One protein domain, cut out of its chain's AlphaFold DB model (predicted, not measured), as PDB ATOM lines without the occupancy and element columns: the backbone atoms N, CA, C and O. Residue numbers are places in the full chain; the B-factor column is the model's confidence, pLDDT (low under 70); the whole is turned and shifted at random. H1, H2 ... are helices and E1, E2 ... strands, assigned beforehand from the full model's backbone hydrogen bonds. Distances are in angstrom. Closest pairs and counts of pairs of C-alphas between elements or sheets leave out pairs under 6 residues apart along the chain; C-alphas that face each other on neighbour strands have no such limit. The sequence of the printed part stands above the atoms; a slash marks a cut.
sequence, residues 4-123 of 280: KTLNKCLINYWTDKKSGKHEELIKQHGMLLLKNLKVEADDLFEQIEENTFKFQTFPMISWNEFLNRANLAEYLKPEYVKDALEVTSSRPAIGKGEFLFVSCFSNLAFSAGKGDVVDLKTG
ATOM      1  N   LYS A   4     -30.421  -7.201 -46.295       77.81
ATOM      2  CA  LYS A   4     -30.582  -6.538 -44.992       77.81
ATOM      3  C   LYS A   4     -31.721  -5.519 -45.001       77.81
ATOM      4  O   LYS A   4     -32.534  -5.542 -44.075       77.81
ATOM      5  N   THR A   5     -31.806  -4.678 -46.031       79.44
ATOM      6  CA  THR A   5     -32.891  -3.694 -46.197       79.44
ATOM      7  C   THR A   5     -34.246  -4.388 -46.289       79.44
ATOM      8  O   THR A   5     -35.144  -4.093 -45.503       79.44
ATOM      9  N   LEU A   6     -34.362  -5.409 -47.145       80.06
ATOM     10  CA  LEU A   6     -35.604  -6.166 -47.295       80.06
ATOM     11  C   LEU A   6     -36.070  -6.812 -45.981       80.06
ATOM     12  O   LEU A   6     -37.249  -6.723 -45.636       80.06
ATOM     13  N   ASN A   7     -35.161  -7.442 -45.228       81.56
ATOM     14  CA  ASN A   7     -35.509  -8.071 -43.951       81.56
ATOM     15  C   ASN A   7     -36.038  -7.060 -42.929       81.56
ATOM     16  O   ASN A   7     -36.994  -7.359 -42.215       81.56
ATOM     17  N   LYS A   8     -35.449  -5.860 -42.863       82.62
ATOM     18  CA  LYS A   8     -35.918  -4.799 -41.966       82.62
ATOM     19  C   LYS A   8     -37.339  -4.353 -42.323       82.62
ATOM     20  O   LYS A   8     -38.189  -4.283 -41.436       82.62
ATOM     21  N   CYS A   9     -37.607  -4.096 -43.603       79.75
ATOM     22  CA  CYS A   9     -38.925  -3.645 -44.063       79.75
ATOM     23  C   CYS A   9     -39.999  -4.717 -43.847       79.75
ATOM     24  O   CYS A   9     -41.081  -4.415 -43.348       79.75
ATOM     25  N   LEU A  10     -39.665  -5.986 -44.101       78.69
ATOM     26  CA  LEU A  10     -40.546  -7.123 -43.838       78.69
ATOM     27  C   LEU A  10     -40.916  -7.277 -42.365       78.69
ATOM     28  O   LEU A  10     -42.088  -7.487 -42.064       78.69
ATOM     29  N   ILE A  11     -39.939  -7.196 -41.458       79.31
ATOM     30  CA  ILE A  11     -40.205  -7.314 -40.020       79.31
ATOM     31  C   ILE A  11     -41.171  -6.212 -39.597       79.31
ATOM     32  O   ILE A  11     -42.251  -6.539 -39.118       79.31
ATOM     33  N   ASN A  12     -40.847  -4.946 -39.877       79.38
ATOM     34  CA  ASN A  12     -41.691  -3.807 -39.504       79.38
ATOM     35  C   ASN A  12     -43.117  -3.942 -40.060       79.38
ATOM     36  O   ASN A  12     -44.101  -3.749 -39.345       79.38
ATOM     37  N   TYR A  13     -43.242  -4.316 -41.335       78.25
ATOM     38  CA  TYR A  13     -44.535  -4.491 -41.982       78.25
ATOM     39  C   TYR A  13     -45.374  -5.589 -41.309       78.25
ATOM     40  O   TYR A  13     -46.539  -5.389 -40.955       78.25
ATOM     41  N   TRP A  14     -44.786  -6.765 -41.085       76.25
ATOM     42  CA  TRP A  14     -45.527  -7.897 -40.544       76.25
ATOM     43  C   TRP A  14     -45.808  -7.776 -39.050       76.25
ATOM     44  O   TRP A  14     -46.905  -8.146 -38.627       76.25
ATOM     45  N   THR A  15     -44.882  -7.238 -38.256       72.25
ATOM     46  CA  THR A  15     -45.064  -7.112 -36.805       72.25
ATOM     47  C   THR A  15     -45.958  -5.940 -36.440       72.25
ATOM     48  O   THR A  15     -46.897  -6.123 -35.664       72.25
ATOM     49  N   ASP A  16     -45.711  -4.765 -37.021       70.88
ATOM     50  CA  ASP A  16     -46.298  -3.519 -36.524       70.88
ATOM     51  C   ASP A  16     -47.588  -3.170 -37.267       70.88
ATOM     52  O   ASP A  16     -48.517  -2.619 -36.675       70.88
ATOM     53  N   LYS A  17     -47.678  -3.517 -38.560       70.50
ATOM     54  CA  LYS A  17     -48.834  -3.177 -39.408       70.50
ATOM     55  C   LYS A  17     -49.819  -4.326 -39.567       70.50
ATOM     56  O   LYS A  17     -51.028  -4.110 -39.522       70.50
ATOM     57  N   LYS A  18     -49.324  -5.553 -39.746       75.19
ATOM     58  CA  LYS A  18     -50.164  -6.730 -40.042       75.19
ATOM     59  C   LYS A  18     -50.315  -7.716 -38.884       75.19
ATOM     60  O   LYS A  18     -51.023  -8.709 -39.045       75.19
ATOM     61  N   SER A  19     -49.724  -7.428 -37.718       66.81
ATOM     62  CA  SER A  19     -49.856  -8.210 -36.474       66.81
ATOM     63  C   SER A  19     -49.477  -9.701 -36.590       66.81
ATOM     64  O   SER A  19     -49.913 -10.531 -35.791       66.81
ATOM     65  N   GLY A  20     -48.648 -10.064 -37.571       65.56
ATOM     66  CA  GLY A  20     -48.204 -11.432 -37.820       65.56
ATOM     67  C   GLY A  20     -46.867 -11.733 -37.144       65.56
ATOM     68  O   GLY A  20     -45.813 -11.368 -37.655       65.56
ATOM     69  N   LYS A  21     -46.875 -12.459 -36.020       61.94
ATOM     70  CA  LYS A  21     -45.648 -12.972 -35.374       61.94
ATOM     71  C   LYS A  21     -45.269 -14.352 -35.924       61.94
ATOM     72  O   LYS A  21     -45.249 -15.334 -35.188       61.94
ATOM     73  N   HIS A  22     -44.998 -14.434 -37.225       68.50
ATOM     74  CA  HIS A  22     -44.666 -15.695 -37.899       68.50
ATOM     75  C   HIS A  22     -43.318 -15.604 -38.623       68.50
ATOM     76  O   HIS A  22     -43.268 -15.443 -39.837       68.50
ATOM     77  N   GLU A  23     -42.220 -15.719 -37.876       72.88
ATOM     78  CA  GLU A  23     -40.843 -15.548 -38.376       72.88
ATOM     79  C   GLU A  23     -40.529 -16.394 -39.627       72.88
ATOM     80  O   GLU A  23     -40.025 -15.881 -40.625       72.88
ATOM     81  N   GLU A  24     -40.925 -17.670 -39.622       72.00
ATOM     82  CA  GLU A  24     -40.773 -18.594 -40.758       72.00
ATOM     83  C   GLU A  24     -41.524 -18.108 -42.018       72.00
ATOM     84  O   GLU A  24     -41.026 -18.239 -43.139       72.00
ATOM     85  N   LEU A  25     -42.713 -17.520 -41.844       69.62
ATOM     86  CA  LEU A  25     -43.529 -16.994 -42.943       69.62
ATOM     87  C   LEU A  25     -42.963 -15.678 -43.481       69.62
ATOM     88  O   LEU A  25     -42.914 -15.486 -44.692       69.62
ATOM     89  N   ILE A  26     -42.479 -14.804 -42.594       75.25
ATOM     90  CA  ILE A  26     -41.804 -13.553 -42.968       75.25
ATOM     91  C   ILE A  26     -40.569 -13.867 -43.822       75.25
ATOM     92  O   ILE A  26     -40.362 -13.255 -44.869       75.25
ATOM     93  N   LYS A  27     -39.789 -14.881 -43.429       77.81
ATOM     94  CA  LYS A  27     -38.625 -15.347 -44.190       77.81
ATOM     95  C   LYS A  27     -39.010 -15.880 -45.573       77.81
ATOM     96  O   LYS A  27     -38.349 -15.552 -46.556       77.81
ATOM     97  N   GLN A  28     -40.081 -16.672 -45.667       76.69
ATOM     98  CA  GLN A  28     -40.588 -17.173 -46.951       76.69
ATOM     99  C   GLN A  28     -41.071 -16.035 -47.852       76.69
ATOM    100  O   GLN A  28     -40.734 -16.019 -49.035       76.69
ATOM    101  N   HIS A  29     -41.772 -15.045 -47.294       78.62
ATOM    102  CA  HIS A  29     -42.150 -13.849 -48.037       78.62
ATOM    103  C   HIS A  29     -40.911 -13.106 -48.563       78.62
ATOM    104  O   HIS A  29     -40.854 -12.762 -49.741       78.62
ATOM    105  N   GLY A  30     -39.874 -12.938 -47.739       81.38
ATOM    106  CA  GLY A  30     -38.624 -12.315 -48.181       81.38
ATOM    107  C   GLY A  30     -37.942 -13.054 -49.325       81.38
ATOM    108  O   GLY A  30     -37.520 -12.423 -50.291       81.38
ATOM    109  N   MET A  31     -37.904 -14.387 -49.288       81.81
ATOM    110  CA  MET A  31     -37.368 -15.182 -50.400       81.81
ATOM    111  C   MET A  31     -38.167 -14.985 -51.697       81.81
ATOM    112  O   MET A  31     -37.570 -14.865 -52.769       81.81
ATOM    113  N   LEU A  32     -39.500 -14.912 -51.609       80.75
ATOM    114  CA  LEU A  32     -40.358 -14.651 -52.766       80.75
ATOM    115  C   LEU A  32     -40.152 -13.246 -53.337       80.75
ATOM    116  O   LEU A  32     -40.061 -13.098 -54.556       80.75
ATOM    117  N   LEU A  33     -40.048 -12.228 -52.479       84.31
ATOM    118  CA  LEU A  33     -39.811 -10.851 -52.908       84.31
ATOM    119  C   LEU A  33     -38.431 -10.690 -53.548       84.31
ATOM    120  O   LEU A  33     -38.347 -10.107 -54.622       84.31
ATOM    121  N   LEU A  34     -37.366 -11.282 -52.993       86.00
ATOM    122  CA  LEU A  34     -36.029 -11.241 -53.615       86.00
ATOM    123  C   LEU A  34     -36.023 -11.790 -55.045       86.00
ATOM    124  O   LEU A  34     -35.301 -11.285 -55.903       86.00
ATOM    125  N   LYS A  35     -36.818 -12.831 -55.310       87.38
ATOM    126  CA  LYS A  35     -36.945 -13.426 -56.646       87.38
ATOM    127  C   LYS A  35     -37.721 -12.518 -57.611       87.38
ATOM    128  O   LYS A  35     -37.410 -12.481 -58.809       87.38
ATOM    129  N   ASN A  36     -38.717 -11.796 -57.100       88.12
ATOM    130  CA  ASN A  36     -39.771 -11.181 -57.904       88.12
ATOM    131  C   ASN A  36     -39.816  -9.651 -57.899       88.12
ATOM    132  O   ASN A  36     -40.585  -9.080 -58.666       88.12
ATOM    133  N   LEU A  37     -39.010  -8.975 -57.092       88.94
ATOM    134  CA  LEU A  37     -38.929  -7.520 -57.099       88.94
ATOM    135  C   LEU A  37     -38.305  -6.993 -58.401       88.94
ATOM    136  O   LEU A  37     -37.366  -7.580 -58.951       88.94
ATOM    137  N   LYS A  38     -38.848  -5.875 -58.888       90.94
ATOM    138  CA  LYS A  38     -38.306  -5.072 -60.000       90.94
ATOM    139  C   LYS A  38     -37.558  -3.826 -59.518       90.94
ATOM    140  O   LYS A  38     -36.735  -3.303 -60.261       90.94
ATOM    141  N   VAL A  39     -37.846  -3.385 -58.296       89.31
ATOM    142  CA  VAL A  39     -37.324  -2.169 -57.657       89.31
ATOM    143  C   VAL A  39     -36.722  -2.497 -56.289       89.31
ATOM    144  O   VAL A  39     -36.770  -3.655 -55.862       89.31
ATOM    145  N   GLU A  40     -36.147  -1.511 -55.600       87.94
ATOM    146  CA  GLU A  40     -35.662  -1.711 -54.235       87.94
ATOM    147  C   GLU A  40     -36.825  -1.965 -53.261       87.94
ATOM    148  O   GLU A  40     -37.977  -1.606 -53.504       87.94
ATOM    149  N   ALA A  41     -36.532  -2.642 -52.149       83.56
ATOM    150  CA  ALA A  41     -37.570  -3.065 -51.210       83.56
ATOM    151  C   ALA A  41     -38.339  -1.876 -50.609       83.56
ATOM    152  O   ALA A  41     -39.550  -1.979 -50.426       83.56
ATOM    153  N   ASP A  42     -37.655  -0.766 -50.328       85.88
ATOM    154  CA  ASP A  42     -38.262   0.428 -49.733       85.88
ATOM    155  C   ASP A  42     -39.372   0.998 -50.630       85.88
ATOM    156  O   ASP A  42     -40.480   1.219 -50.143       85.88
ATOM    157  N   ASP A  43     -39.122   1.090 -51.941       88.56
ATOM    158  CA  ASP A  43     -40.094   1.583 -52.929       88.56
ATOM    159  C   ASP A  43     -41.360   0.706 -52.969       88.56
ATOM    160  O   ASP A  43     -42.482   1.210 -53.039       88.56
ATOM    161  N   LEU A  44     -41.206  -0.627 -52.895       86.81
ATOM    162  CA  LEU A  44     -42.349  -1.545 -52.824       86.81
ATOM    163  C   LEU A  44     -43.179  -1.293 -51.563       86.81
ATOM    164  O   LEU A  44     -44.406  -1.249 -51.638       86.81
ATOM    165  N   PHE A  45     -42.536  -1.208 -50.397       84.06
ATOM    166  CA  PHE A  45     -43.263  -1.079 -49.135       84.06
ATOM    167  C   PHE A  45     -43.927   0.292 -48.990       84.06
ATOM    168  O   PHE A  45     -45.030   0.350 -48.453       84.06
ATOM    169  N   GLU A  46     -43.333   1.358 -49.526       85.56
ATOM    170  CA  GLU A  46     -43.997   2.660 -49.658       85.56
ATOM    171  C   GLU A  46     -45.268   2.537 -50.514       85.56
ATOM    172  O   GLU A  46     -46.359   2.882 -50.056       85.56
ATOM    173  N   GLN A  47     -45.178   1.902 -51.689       85.88
ATOM    174  CA  GLN A  47     -46.341   1.688 -52.556       85.88
ATOM    175  C   GLN A  47     -47.422   0.796 -51.919       85.88
ATOM    176  O   GLN A  47     -48.619   1.015 -52.131       85.88
ATOM    177  N   ILE A  48     -47.031  -0.220 -51.142       81.75
ATOM    178  CA  ILE A  48     -47.965  -1.078 -50.402       81.75
ATOM    179  C   ILE A  48     -48.727  -0.273 -49.340       81.75
ATOM    180  O   ILE A  48     -49.914  -0.528 -49.131       81.75
ATOM    181  N   GLU A  49     -48.088   0.691 -48.676       78.44
ATOM    182  CA  GLU A  49     -48.753   1.554 -47.689       78.44
ATOM    183  C   GLU A  49     -49.730   2.539 -48.357       78.44
ATOM    184  O   GLU A  49     -50.782   2.842 -47.792       78.44
ATOM    185  N   GLU A  50     -49.440   2.976 -49.584       82.94
ATOM    186  CA  GLU A  50     -50.345   3.807 -50.392       82.94
ATOM    187  C   GLU A  50     -51.474   3.016 -51.073       82.94
ATOM    188  O   GLU A  50     -52.420   3.596 -51.617       82.94
ATOM    189  N   ASN A  51     -51.410   1.682 -51.056       76.69
ATOM    190  CA  ASN A  51     -52.354   0.830 -51.767       76.69
ATOM    191  C   ASN A  51     -53.785   0.980 -51.215       76.69
ATOM    192  O   ASN A  51     -54.134   0.539 -50.119       76.69
ATOM    193  N   THR A  52     -54.676   1.549 -52.022       78.88
ATOM    194  CA  THR A  52     -56.083   1.761 -51.648       78.88
ATOM    195  C   THR A  52     -56.987   0.564 -51.942       78.88
ATOM    196  O   THR A  52     -58.184   0.614 -51.643       78.88
ATOM    197  N   PHE A  53     -56.440  -0.529 -52.484       83.25
ATOM    198  CA  PHE A  53     -57.191  -1.742 -52.775       83.25
ATOM    199  C   PHE A  53     -57.615  -2.434 -51.474       83.25
ATOM    200  O   PHE A  53     -56.798  -2.904 -50.677       83.25
ATOM    201  N   LYS A  54     -58.929  -2.467 -51.242       84.56
ATOM    202  CA  LYS A  54     -59.536  -2.994 -50.016       84.56
ATOM    203  C   LYS A  54     -60.171  -4.344 -50.266       84.56
ATOM    204  O   LYS A  54     -60.827  -4.552 -51.276       84.56
ATOM    205  N   PHE A  55     -60.041  -5.239 -49.305       84.56
ATOM    206  CA  PHE A  55     -60.773  -6.483 -49.256       84.56
ATOM    207  C   PHE A  55     -62.261  -6.210 -49.016       84.56
ATOM    208  O   PHE A  55     -62.653  -5.665 -47.982       84.56
ATOM    209  N   GLN A  56     -63.076  -6.584 -49.995       87.19
ATOM    210  CA  GLN A  56     -64.533  -6.478 -50.015       87.19
ATOM    211  C   GLN A  56     -65.081  -7.565 -50.947       87.19
ATOM    212  O   GLN A  56     -64.327  -8.393 -51.454       87.19
ATOM    213  N   THR A  57     -66.390  -7.580 -51.189       89.88
ATOM    214  CA  THR A  57     -66.971  -8.475 -52.195       89.88
ATOM    215  C   THR A  57     -66.504  -8.076 -53.593       89.88
ATOM    216  O   THR A  57     -66.595  -6.910 -53.971       89.88
ATOM    217  N   PHE A  58     -66.044  -9.059 -54.365       87.81
ATOM    218  CA  PHE A  58     -65.599  -8.874 -55.739       87.81
ATOM    219  C   PHE A  58     -66.066 -10.039 -56.614       87.81
ATOM    220  O   PHE A  58     -66.008 -11.188 -56.158       87.81
ATOM    221  N   PRO A  59     -66.463  -9.775 -57.875       90.44
ATOM    222  CA  PRO A  59     -66.512 -10.829 -58.881       90.44
ATOM    223  C   PRO A  59     -65.095 -11.368 -59.135       90.44
ATOM    224  O   PRO A  59     -64.128 -10.924 -58.517       90.44
ATOM    225  N   MET A  60     -64.966 -12.323 -60.054       90.31
ATOM    226  CA  MET A  60     -63.654 -12.809 -60.475       90.31
ATOM    227  C   MET A  60     -62.776 -11.650 -60.972       90.31
ATOM    228  O   MET A  60     -63.171 -10.925 -61.884       90.31
ATOM    229  N   ILE A  61     -61.601 -11.490 -60.363       90.06
ATOM    230  CA  ILE A  61     -60.551 -10.545 -60.753       90.06
ATOM    231  C   ILE A  61     -59.323 -11.364 -61.130       90.06
ATOM    232  O   ILE A  61     -58.846 -12.175 -60.333       90.06
ATOM    233  N   SER A  62     -58.803 -11.143 -62.337       89.56
ATOM    234  CA  SER A  62     -57.566 -11.801 -62.770       89.56
ATOM    235  C   SER A  62     -56.354 -11.286 -61.992       89.56
ATOM    236  O   SER A  62     -56.321 -10.131 -61.564       89.56
ATOM    237  N   TRP A  63     -55.310 -12.104 -61.856       85.94
ATOM    238  CA  TRP A  63     -54.088 -11.683 -61.158       85.94
ATOM    239  C   TRP A  63     -53.431 -10.437 -61.763       85.94
ATOM    240  O   TRP A  63     -52.991  -9.556 -61.029       85.94
ATOM    241  N   ASN A  64     -53.427 -10.321 -63.092       85.06
ATOM    242  CA  ASN A  64     -52.880  -9.151 -63.784       85.06
ATOM    243  C   ASN A  64     -53.694  -7.886 -63.496       85.06
ATOM    244  O   ASN A  64     -53.136  -6.832 -63.204       85.06
ATOM    245  N   GLU A  65     -55.022  -7.989 -63.553       88.31
ATOM    246  CA  GLU A  65     -55.916  -6.877 -63.228       88.31
ATOM    247  C   GLU A  65     -55.749  -6.433 -61.774       88.31
ATOM    248  O   GLU A  65     -55.735  -5.237 -61.493       88.31
ATOM    249  N   PHE A  66     -55.567  -7.383 -60.859       85.81
ATOM    250  CA  PHE A  66     -55.273  -7.099 -59.464       85.81
ATOM    251  C   PHE A  66     -53.957  -6.346 -59.275       85.81
ATOM    252  O   PHE A  66     -53.963  -5.301 -58.631       85.81
ATOM    253  N   LEU A  67     -52.855  -6.821 -59.867       83.81
ATOM    254  CA  LEU A  67     -51.559  -6.141 -59.769       83.81
ATOM    255  C   LEU A  67     -51.620  -4.716 -60.334       83.81
ATOM    256  O   LEU A  67     -51.019  -3.812 -59.760       83.81
ATOM    257  N   ASN A  68     -52.377  -4.500 -61.411       85.56
ATOM    258  CA  ASN A  68     -52.595  -3.167 -61.970       85.56
ATOM    259  C   ASN A  68     -53.429  -2.284 -61.032       85.56
ATOM    260  O   ASN A  68     -53.055  -1.149 -60.771       85.56
ATOM    261  N   ARG A  69     -54.540  -2.797 -60.486       84.94
ATOM    262  CA  ARG A  69     -55.417  -2.038 -59.571       84.94
ATOM    263  C   ARG A  69     -54.768  -1.721 -58.228       84.94
ATOM    264  O   ARG A  69     -55.123  -0.721 -57.615       84.94
ATOM    265  N   ALA A  70     -53.862  -2.577 -57.775       81.38
ATOM    266  CA  ALA A  70     -53.074  -2.374 -56.567       81.38
ATOM    267  C   ALA A  70     -51.819  -1.509 -56.810       81.38
ATOM    268  O   ALA A  70     -51.066  -1.286 -55.869       81.38
ATOM    269  N   ASN A  71     -51.577  -1.049 -58.049       86.31
ATOM    270  CA  ASN A  71     -50.355  -0.352 -58.471       86.31
ATOM    271  C   ASN A  71     -49.060  -1.126 -58.151       86.31
ATOM    272  O   ASN A  71     -48.016  -0.542 -57.896       86.31
ATOM    273  N   LEU A  72     -49.108  -2.460 -58.178       85.94
ATOM    274  CA  LEU A  72     -47.964  -3.329 -57.876       85.94
ATOM    275  C   LEU A  72     -47.268  -3.870 -59.133       85.94
ATOM    276  O   LEU A  72     -46.180  -4.440 -59.040       85.94
ATOM    277  N   ALA A  73     -47.867  -3.703 -60.315       87.12
ATOM    278  CA  ALA A  73     -47.346  -4.247 -61.571       87.12
ATOM    279  C   ALA A  73     -45.964  -3.686 -61.964       87.12
ATOM    280  O   ALA A  73     -45.173  -4.393 -62.595       87.12
ATOM    281  N   GLU A  74     -45.646  -2.450 -61.573       90.25
ATOM    282  CA  GLU A  74     -44.337  -1.825 -61.812       90.25
ATOM    283  C   GLU A  74     -43.267  -2.298 -60.812       90.25
ATOM    284  O   GLU A  74     -42.082  -2.325 -61.137       90.25
ATOM    285  N   TYR A  75     -43.691  -2.784 -59.644       90.00
ATOM    286  CA  TYR A  75     -42.824  -3.150 -58.521       90.00
ATOM    287  C   TYR A  75     -42.515  -4.652 -58.478       90.00
ATOM    288  O   TYR A  75     -41.457  -5.068 -58.000       90.00
ATOM    289  N   LEU A  76     -43.424  -5.479 -59.006       87.62
ATOM    290  CA  LEU A  76     -43.361  -6.939 -58.950       87.62
ATOM    291  C   LEU A  76     -43.376  -7.563 -60.348       87.62
ATOM    292  O   LEU A  76     -44.057  -7.108 -61.272       87.62
ATOM    293  N   LYS A  77     -42.609  -8.639 -60.517       88.06
ATOM    294  CA  LYS A  77     -42.656  -9.515 -61.690       88.06
ATOM    295  C   LYS A  77     -44.001 -10.255 -61.764       88.06
ATOM    296  O   LYS A  77     -44.539 -10.608 -60.713       88.06
ATOM    297  N   PRO A  78     -44.542 -10.522 -62.971       81.56
ATOM    298  CA  PRO A  78     -45.802 -11.255 -63.132       81.56
ATOM    299  C   PRO A  78     -45.814 -12.625 -62.434       81.56
ATOM    300  O   PRO A  78     -46.853 -13.078 -61.959       81.56
ATOM    301  N   GLU A  79     -44.651 -13.273 -62.329       83.94
ATOM    302  CA  GLU A  79     -44.474 -14.577 -61.689       83.94
ATOM    303  C   GLU A  79     -44.708 -14.550 -60.174       83.94
ATOM    304  O   GLU A  79     -44.982 -15.600 -59.600       83.94
ATOM    305  N   TYR A  80     -44.671 -13.376 -59.531       82.12
ATOM    306  CA  TYR A  80     -44.820 -13.238 -58.080       82.12
ATOM    307  C   TYR A  80     -46.069 -13.929 -57.544       82.12
ATOM    308  O   TYR A  80     -46.012 -14.647 -56.550       82.12
ATOM    309  N   VAL A  81     -47.201 -13.734 -58.221       79.44
ATOM    310  CA  VAL A  81     -48.477 -14.302 -57.788       79.44
ATOM    311  C   VAL A  81     -48.469 -15.819 -57.914       79.44
ATOM    312  O   VAL A  81     -48.886 -16.514 -56.992       79.44
ATOM    313  N   LYS A  82     -47.944 -16.341 -59.026       78.12
ATOM    314  CA  LYS A  82     -47.791 -17.784 -59.225       78.12
ATOM    315  C   LYS A  82     -46.885 -18.381 -58.150       78.12
ATOM    316  O   LYS A  82     -47.276 -19.343 -57.497       78.12
ATOM    317  N   ASP A  83     -45.717 -17.782 -57.941       78.25
ATOM    318  CA  ASP A  83     -44.758 -18.228 -56.938       78.25
ATOM    319  C   ASP A  83     -45.375 -18.208 -55.534       78.25
ATOM    320  O   ASP A  83     -45.179 -19.136 -54.760       78.25
ATOM    321  N   ALA A  84     -46.163 -17.184 -55.210       76.12
ATOM    322  CA  ALA A  84     -46.840 -17.087 -53.927       76.12
ATOM    323  C   ALA A  84     -47.957 -18.126 -53.752       76.12
ATOM    324  O   ALA A  84     -48.090 -18.699 -52.670       76.12
ATOM    325  N   LEU A  85     -48.722 -18.425 -54.807       73.56
ATOM    326  CA  LEU A  85     -49.708 -19.508 -54.795       73.56
ATOM    327  C   LEU A  85     -49.048 -20.886 -54.646       73.56
ATOM    328  O   LEU A  85     -49.607 -21.747 -53.975       73.56
ATOM    329  N   GLU A  86     -47.857 -21.111 -55.202       71.31
ATOM    330  CA  GLU A  86     -47.135 -22.388 -55.057       71.31
ATOM    331  C   GLU A  86     -46.690 -22.670 -53.616       71.31
ATOM    332  O   GLU A  86     -46.594 -23.833 -53.220       71.31
ATOM    333  N   VAL A  87     -46.454 -21.628 -52.814       65.25
ATOM    334  CA  VAL A  87     -46.155 -21.799 -51.387       65.25
ATOM    335  C   VAL A  87     -47.440 -22.023 -50.572       65.25
ATOM    336  O   VAL A  87     -47.355 -22.592 -49.482       65.25
ATOM    337  N   THR A  88     -48.632 -21.676 -51.090       59.03
ATOM    338  CA  THR A  88     -49.895 -21.924 -50.369       59.03
ATOM    339  C   THR A  88     -50.118 -23.415 -50.112       59.03
ATOM    340  O   THR A  88     -50.050 -24.245 -51.018       59.03
ATOM    341  N   SER A  89     -50.381 -23.785 -48.858       51.19
ATOM    342  CA  SER A  89     -50.652 -25.184 -48.510       51.19
ATOM    343  C   SER A  89     -52.122 -25.548 -48.749       51.19
ATOM    344  O   SER A  89     -53.012 -24.714 -48.628       51.19
ATOM    345  N   SER A  90     -52.405 -26.822 -49.024       44.97
ATOM    346  CA  SER A  90     -53.772 -27.330 -49.222       44.97
ATOM    347  C   SER A  90     -54.611 -27.439 -47.936       44.97
ATOM    348  O   SER A  90     -55.776 -27.829 -48.014       44.97
ATOM    349  N   ARG A  91     -54.053 -27.138 -46.753       42.72
ATOM    350  CA  ARG A  91     -54.705 -27.352 -45.448       42.72
ATOM    351  C   ARG A  91     -55.124 -26.036 -44.767       42.72
ATOM    352  O   ARG A  91     -54.430 -25.040 -44.925       42.72
ATOM    353  N   PRO A  92     -56.217 -26.039 -43.970       36.53
ATOM    354  CA  PRO A  92     -56.830 -24.848 -43.365       36.53
ATOM    355  C   PRO A  92     -56.102 -24.356 -42.098       36.53
ATOM    356  O   PRO A  92     -56.722 -24.079 -41.078       36.53
ATOM    357  N   ALA A  93     -54.779 -24.275 -42.137       40.94
ATOM    358  CA  ALA A  93     -53.982 -23.641 -41.095       40.94
ATOM    359  C   ALA A  93     -53.002 -22.710 -41.795       40.94
ATOM    360  O   ALA A  93     -52.361 -23.176 -42.733       40.94
ATOM    361  N   ILE A  94     -52.934 -21.444 -41.350       48.22
ATOM    362  CA  ILE A  94     -52.046 -20.358 -41.823       48.22
ATOM    363  C   ILE A  94     -50.928 -20.918 -42.704       48.22
ATOM    364  O   ILE A  94     -49.941 -21.479 -42.221       48.22
ATOM    365  N   GLY A  95     -51.150 -20.852 -44.010       45.53
ATOM    366  CA  GLY A  95     -50.570 -21.787 -44.952       45.53
ATOM    367  C   GLY A  95     -49.815 -21.063 -46.038       45.53
ATOM    368  O   GLY A  95     -50.080 -21.303 -47.204       45.53
ATOM    369  N   LYS A  96     -48.862 -20.210 -45.645       52.38
ATOM    370  CA  LYS A  96     -47.743 -19.690 -46.453       52.38
ATOM    371  C   LYS A  96     -48.068 -18.948 -47.759       52.38
ATOM    372  O   LYS A  96     -47.147 -18.652 -48.509       52.38
ATOM    373  N   GLY A  97     -49.311 -18.559 -48.016       51.62
ATOM    374  CA  GLY A  97     -49.579 -17.581 -49.075       51.62
ATOM    375  C   GLY A  97     -50.807 -16.712 -48.853       51.62
ATOM    376  O   GLY A  97     -50.982 -15.755 -49.593       51.62
ATOM    377  N   GLU A  98     -51.581 -16.905 -47.778       59.41
ATOM    378  CA  GLU A  98     -52.540 -15.887 -47.320       59.41
ATOM    379  C   GLU A  98     -51.837 -14.570 -46.974       59.41
ATOM    380  O   GLU A  98     -52.418 -13.500 -47.136       59.41
ATOM    381  N   PHE A  99     -50.561 -14.622 -46.571       59.47
ATOM    382  CA  PHE A  99     -49.765 -13.417 -46.347       59.47
ATOM    383  C   PHE A  99     -49.623 -12.576 -47.626       59.47
ATOM    384  O   PHE A  99     -49.591 -11.359 -47.524       59.47
ATOM    385  N   LEU A 100     -49.591 -13.181 -48.822       65.25
ATOM    386  CA  LEU A 100     -49.565 -12.450 -50.096       65.25
ATOM    387  C   LEU A 100     -50.785 -11.537 -50.182       65.25
ATOM    388  O   LEU A 100     -50.688 -10.327 -50.378       65.25
ATOM    389  N   PHE A 101     -51.950 -12.140 -49.967       68.31
ATOM    390  CA  PHE A 101     -53.219 -11.444 -49.995       68.31
ATOM    391  C   PHE A 101     -53.254 -10.370 -48.918       68.31
ATOM    392  O   PHE A 101     -53.487  -9.206 -49.225       68.31
ATOM    393  N   VAL A 102     -52.929 -10.725 -47.674       70.56
ATOM    394  CA  VAL A 102     -52.889  -9.772 -46.559       70.56
ATOM    395  C   VAL A 102     -51.945  -8.599 -46.846       70.56
ATOM    396  O   VAL A 102     -52.276  -7.470 -46.475       70.56
ATOM    397  N   SER A 103     -50.817  -8.824 -47.532       68.56
ATOM    398  CA  SER A 103     -49.890  -7.747 -47.886       68.56
ATOM    399  C   SER A 103     -50.410  -6.805 -48.970       68.56
ATOM    400  O   SER A 103     -50.046  -5.637 -49.010       68.56
ATOM    401  N   CYS A 104     -51.298  -7.284 -49.832       73.12
ATOM    402  CA  CYS A 104     -51.795  -6.511 -50.963       73.12
ATOM    403  C   CYS A 104     -53.180  -5.881 -50.724       73.12
ATOM    404  O   CYS A 104     -53.684  -5.177 -51.595       73.12
ATOM    405  N   PHE A 105     -53.803  -6.123 -49.566       79.12
ATOM    406  CA  PHE A 105     -55.033  -5.450 -49.142       79.12
ATOM    407  C   PHE A 105     -54.743  -4.507 -47.973       79.12
ATOM    408  O   PHE A 105     -54.255  -4.943 -46.927       79.12
ATOM    409  N   SER A 106     -55.099  -3.226 -48.085       79.44
ATOM    410  CA  SER A 106     -54.804  -2.243 -47.023       79.44
ATOM    411  C   SER A 106     -55.589  -2.461 -45.732       79.44
ATOM    412  O   SER A 106     -55.119  -2.100 -44.658       79.44
ATOM    413  N   ASN A 107     -56.767  -3.078 -45.803       85.25
ATOM    414  CA  ASN A 107     -57.637  -3.297 -44.647       85.25
ATOM    415  C   ASN A 107     -57.523  -4.692 -44.019       85.25
ATOM    416  O   ASN A 107     -58.274  -4.958 -43.089       85.25
ATOM    417  N   LEU A 108     -56.633  -5.575 -44.479       85.38
ATOM    418  CA  LEU A 108     -56.457  -6.896 -43.864       85.38
ATOM    419  C   LEU A 108     -55.253  -6.958 -42.928       85.38
ATOM    420  O   LEU A 108     -54.239  -6.313 -43.178       85.38
ATOM    421  N   ALA A 109     -55.346  -7.787 -41.893       82.31
ATOM    422  CA  ALA A 109     -54.240  -8.176 -41.020       82.31
ATOM    423  C   ALA A 109     -54.506  -9.549 -40.392       82.31
ATOM    424  O   ALA A 109     -55.576 -10.126 -40.583       82.31
ATOM    425  N   PHE A 110     -53.552 -10.060 -39.619       78.94
ATOM    426  CA  PHE A 110     -53.771 -11.219 -38.761       78.94
ATOM    427  C   PHE A 110     -54.291 -10.785 -37.389       78.94
ATOM    428  O   PHE A 110     -53.872  -9.768 -36.837       78.94
ATOM    429  N   SER A 111     -55.202 -11.559 -36.807       76.56
ATOM    430  CA  SER A 111     -55.674 -11.331 -35.447       76.56
ATOM    431  C   SER A 111     -54.592 -11.715 -34.435       76.56
ATOM    432  O   SER A 111     -53.986 -12.791 -34.501       76.56
ATOM    433  N   ALA A 112     -54.354 -10.839 -33.457       67.50
ATOM    434  CA  ALA A 112     -53.371 -11.090 -32.412       67.50
ATOM    435  C   ALA A 112     -53.730 -12.364 -31.618       67.50
ATOM    436  O   ALA A 112     -54.809 -12.475 -31.037       67.50
ATOM    437  N   GLY A 113     -52.813 -13.337 -31.595       62.34
ATOM    438  CA  GLY A 113     -52.914 -14.554 -30.778       62.34
ATOM    439  C   GLY A 113     -53.755 -15.701 -31.351       62.34
ATOM    440  O   GLY A 113     -53.649 -16.807 -30.827       62.34
ATOM    441  N   LYS A 114     -54.545 -15.483 -32.414       62.75
ATOM    442  CA  LYS A 114     -55.306 -16.552 -33.098       62.75
ATOM    443  C   LYS A 114     -54.840 -16.801 -34.530       62.75
ATOM    444  O   LYS A 114     -54.981 -17.915 -35.016       62.75
ATOM    445  N   GLY A 115     -54.243 -15.791 -35.170       69.44
ATOM    446  CA  GLY A 115     -53.697 -15.901 -36.520       69.44
ATOM    447  C   GLY A 115     -54.756 -15.995 -37.626       69.44
ATOM    448  O   GLY A 115     -54.415 -16.260 -38.774       69.44
ATOM    449  N   ASP A 116     -56.026 -15.731 -37.303       76.69
ATOM    450  CA  ASP A 116     -57.096 -15.566 -38.291       76.69
ATOM    451  C   ASP A 116     -56.847 -14.307 -39.125       76.69
ATOM    452  O   ASP A 116     -56.409 -13.289 -38.584       76.69
ATOM    453  N   VAL A 117     -57.191 -14.314 -40.412       82.88
ATOM    454  CA  VAL A 117     -57.191 -13.075 -41.201       82.88
ATOM    455  C   VAL A 117     -58.433 -12.257 -40.855       82.88
ATOM    456  O   VAL A 117     -59.550 -12.773 -40.847       82.88
ATOM    457  N   VAL A 118     -58.252 -10.970 -40.571       85.81
ATOM    458  CA  VAL A 118     -59.321 -10.056 -40.162       85.81
ATOM    459  C   VAL A 118     -59.278  -8.747 -40.932       85.81
ATOM    460  O   VAL A 118     -58.211  -8.249 -41.291       85.81
ATOM    461  N   ASP A 119     -60.453  -8.153 -41.131       87.50
ATOM    462  CA  ASP A 119     -60.561  -6.744 -41.500       87.50
ATOM    463  C   ASP A 119     -60.170  -5.867 -40.298       87.50
ATOM    464  O   ASP A 119     -60.802  -5.929 -39.243       87.50
ATOM    465  N   LEU A 120     -59.143  -5.033 -40.457       84.50
ATOM    466  CA  LEU A 120     -58.564  -4.183 -39.412       84.50
ATOM    467  C   LEU A 120     -59.578  -3.224 -38.781       84.50
ATOM    468  O   LEU A 120     -59.492  -2.927 -37.592       84.50
ATOM    469  N   LYS A 121     -60.540  -2.725 -39.566       85.06
ATOM    470  CA  LYS A 121     -61.512  -1.730 -39.098       85.06
ATOM    471  C   LYS A 121     -62.626  -2.363 -38.269       85.06
ATOM    472  O   LYS A 121     -63.111  -1.754 -37.320       85.06
ATOM    473  N   THR A 122     -63.084  -3.543 -38.666       87.25
ATOM    474  CA  THR A 122     -64.283  -4.183 -38.109       87.25
ATOM    475  C   THR A 122     -63.980  -5.401 -37.244       87.25
ATOM    476  O   THR A 122     -64.879  -5.890 -36.564       87.25
ATOM    477  N   GLY A 123     -62.750  -5.919 -37.282       86.94
ATOM    478  CA  GLY A 123     -62.351  -7.163 -36.623       86.94
ATOM    479  C   GLY A 123     -63.006  -8.414 -37.218       86.94
ATOM    480  O   GLY A 123     -62.953  -9.485 -36.615       86.94
TER     481      GLY A 123
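Overview. This is residues 4 to 123 of the 280 residues of an uncharacterized protein of Methanobrevibacter sp (UniProt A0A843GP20). A rounded cluster of short helices surrounds a small helix, H6, in the middle: H1, H2, H3 and H5 stand round H6, and a small two-stranded hairpin, E2 and E3, packs on it. H4 lies farther from the middle, and residues 57 to 62, which include E1, stick out. The printed part has 120 residues with six named helices and three named strands, in the order H1 H2 H3 E1 H4 H5 H6 E2 E3. The class is mostly helix; E2 and E3 form an antiparallel sheet, and E1 pairs with no named strand. The whole is compact, with a radius of gyration of the C-alphas of 13.4 A and spans of 38 by 34 by 29 A.

Arrangement. H1, residues 4 to 17, touches H2, residues 23 to 36, at a steep tilt of 53 degrees, opposite ways; their closest C-alphas, of Leu 10 and Ile 26, are 6.6 A apart. H1 touches H3, residues 41 to 50, with residues 5 to 9 alone, at a shallow tilt of 24 degrees, the same way; the closest C-alphas are those of Leu 6 and Ala 41, 5.4 A. H2 is the hub. With residues 32 to 36 alone it touches H5, residues 79 to 87, at a shallow tilt of 30 degrees, opposite ways; the closest C-alphas, of Asn 36 and Tyr 80, are 5.5 A apart. H2 only just touches H6, residues 98 to 104, with 3 pairs of C-alphas within 8 A, the closest being those of His 29 and Phe 99, 7.8 A. H4, residues 63 to 69, is close to H5 but not clearly touching; the closest C-alphas are those of Trp 63 and Val 81, 7.0 A. The C-alphas of Val 102 in H6 and Leu 108 in E2, residues 108 to 110, are 5.3 A apart. E2 and E3, residues 117 to 119, form a hairpin, with N 109 and O 118 at 3.0 A and N 118 and O 109 at 2.8 A, within hydrogen-bond range. In H1 to H6 every O i to N i+4 pair is within that range.

Along the chain. H1 begins at C-alpha 4, (-30.582, -6.538, -44.992), and is 19.4 A long; H2 is 20.0 A, H3 14.5 A and H5 12.7 A. E1, residues 58 to 62, is 11.1 A long and begins at C-alpha 58, (-65.599, -8.874, -55.739). E3 ends at C-alpha 119, (-60.561, -6.744, -41.500).

Size, cuts and confidence. The two C-alphas farthest apart, of Lys 4 and Pro 59, are 38.8 A apart. The printed part has no cut, and no link is long. The mean pLDDT of the printed part is 77.3; residues under 70 include 87 to 101 and 112 to 115.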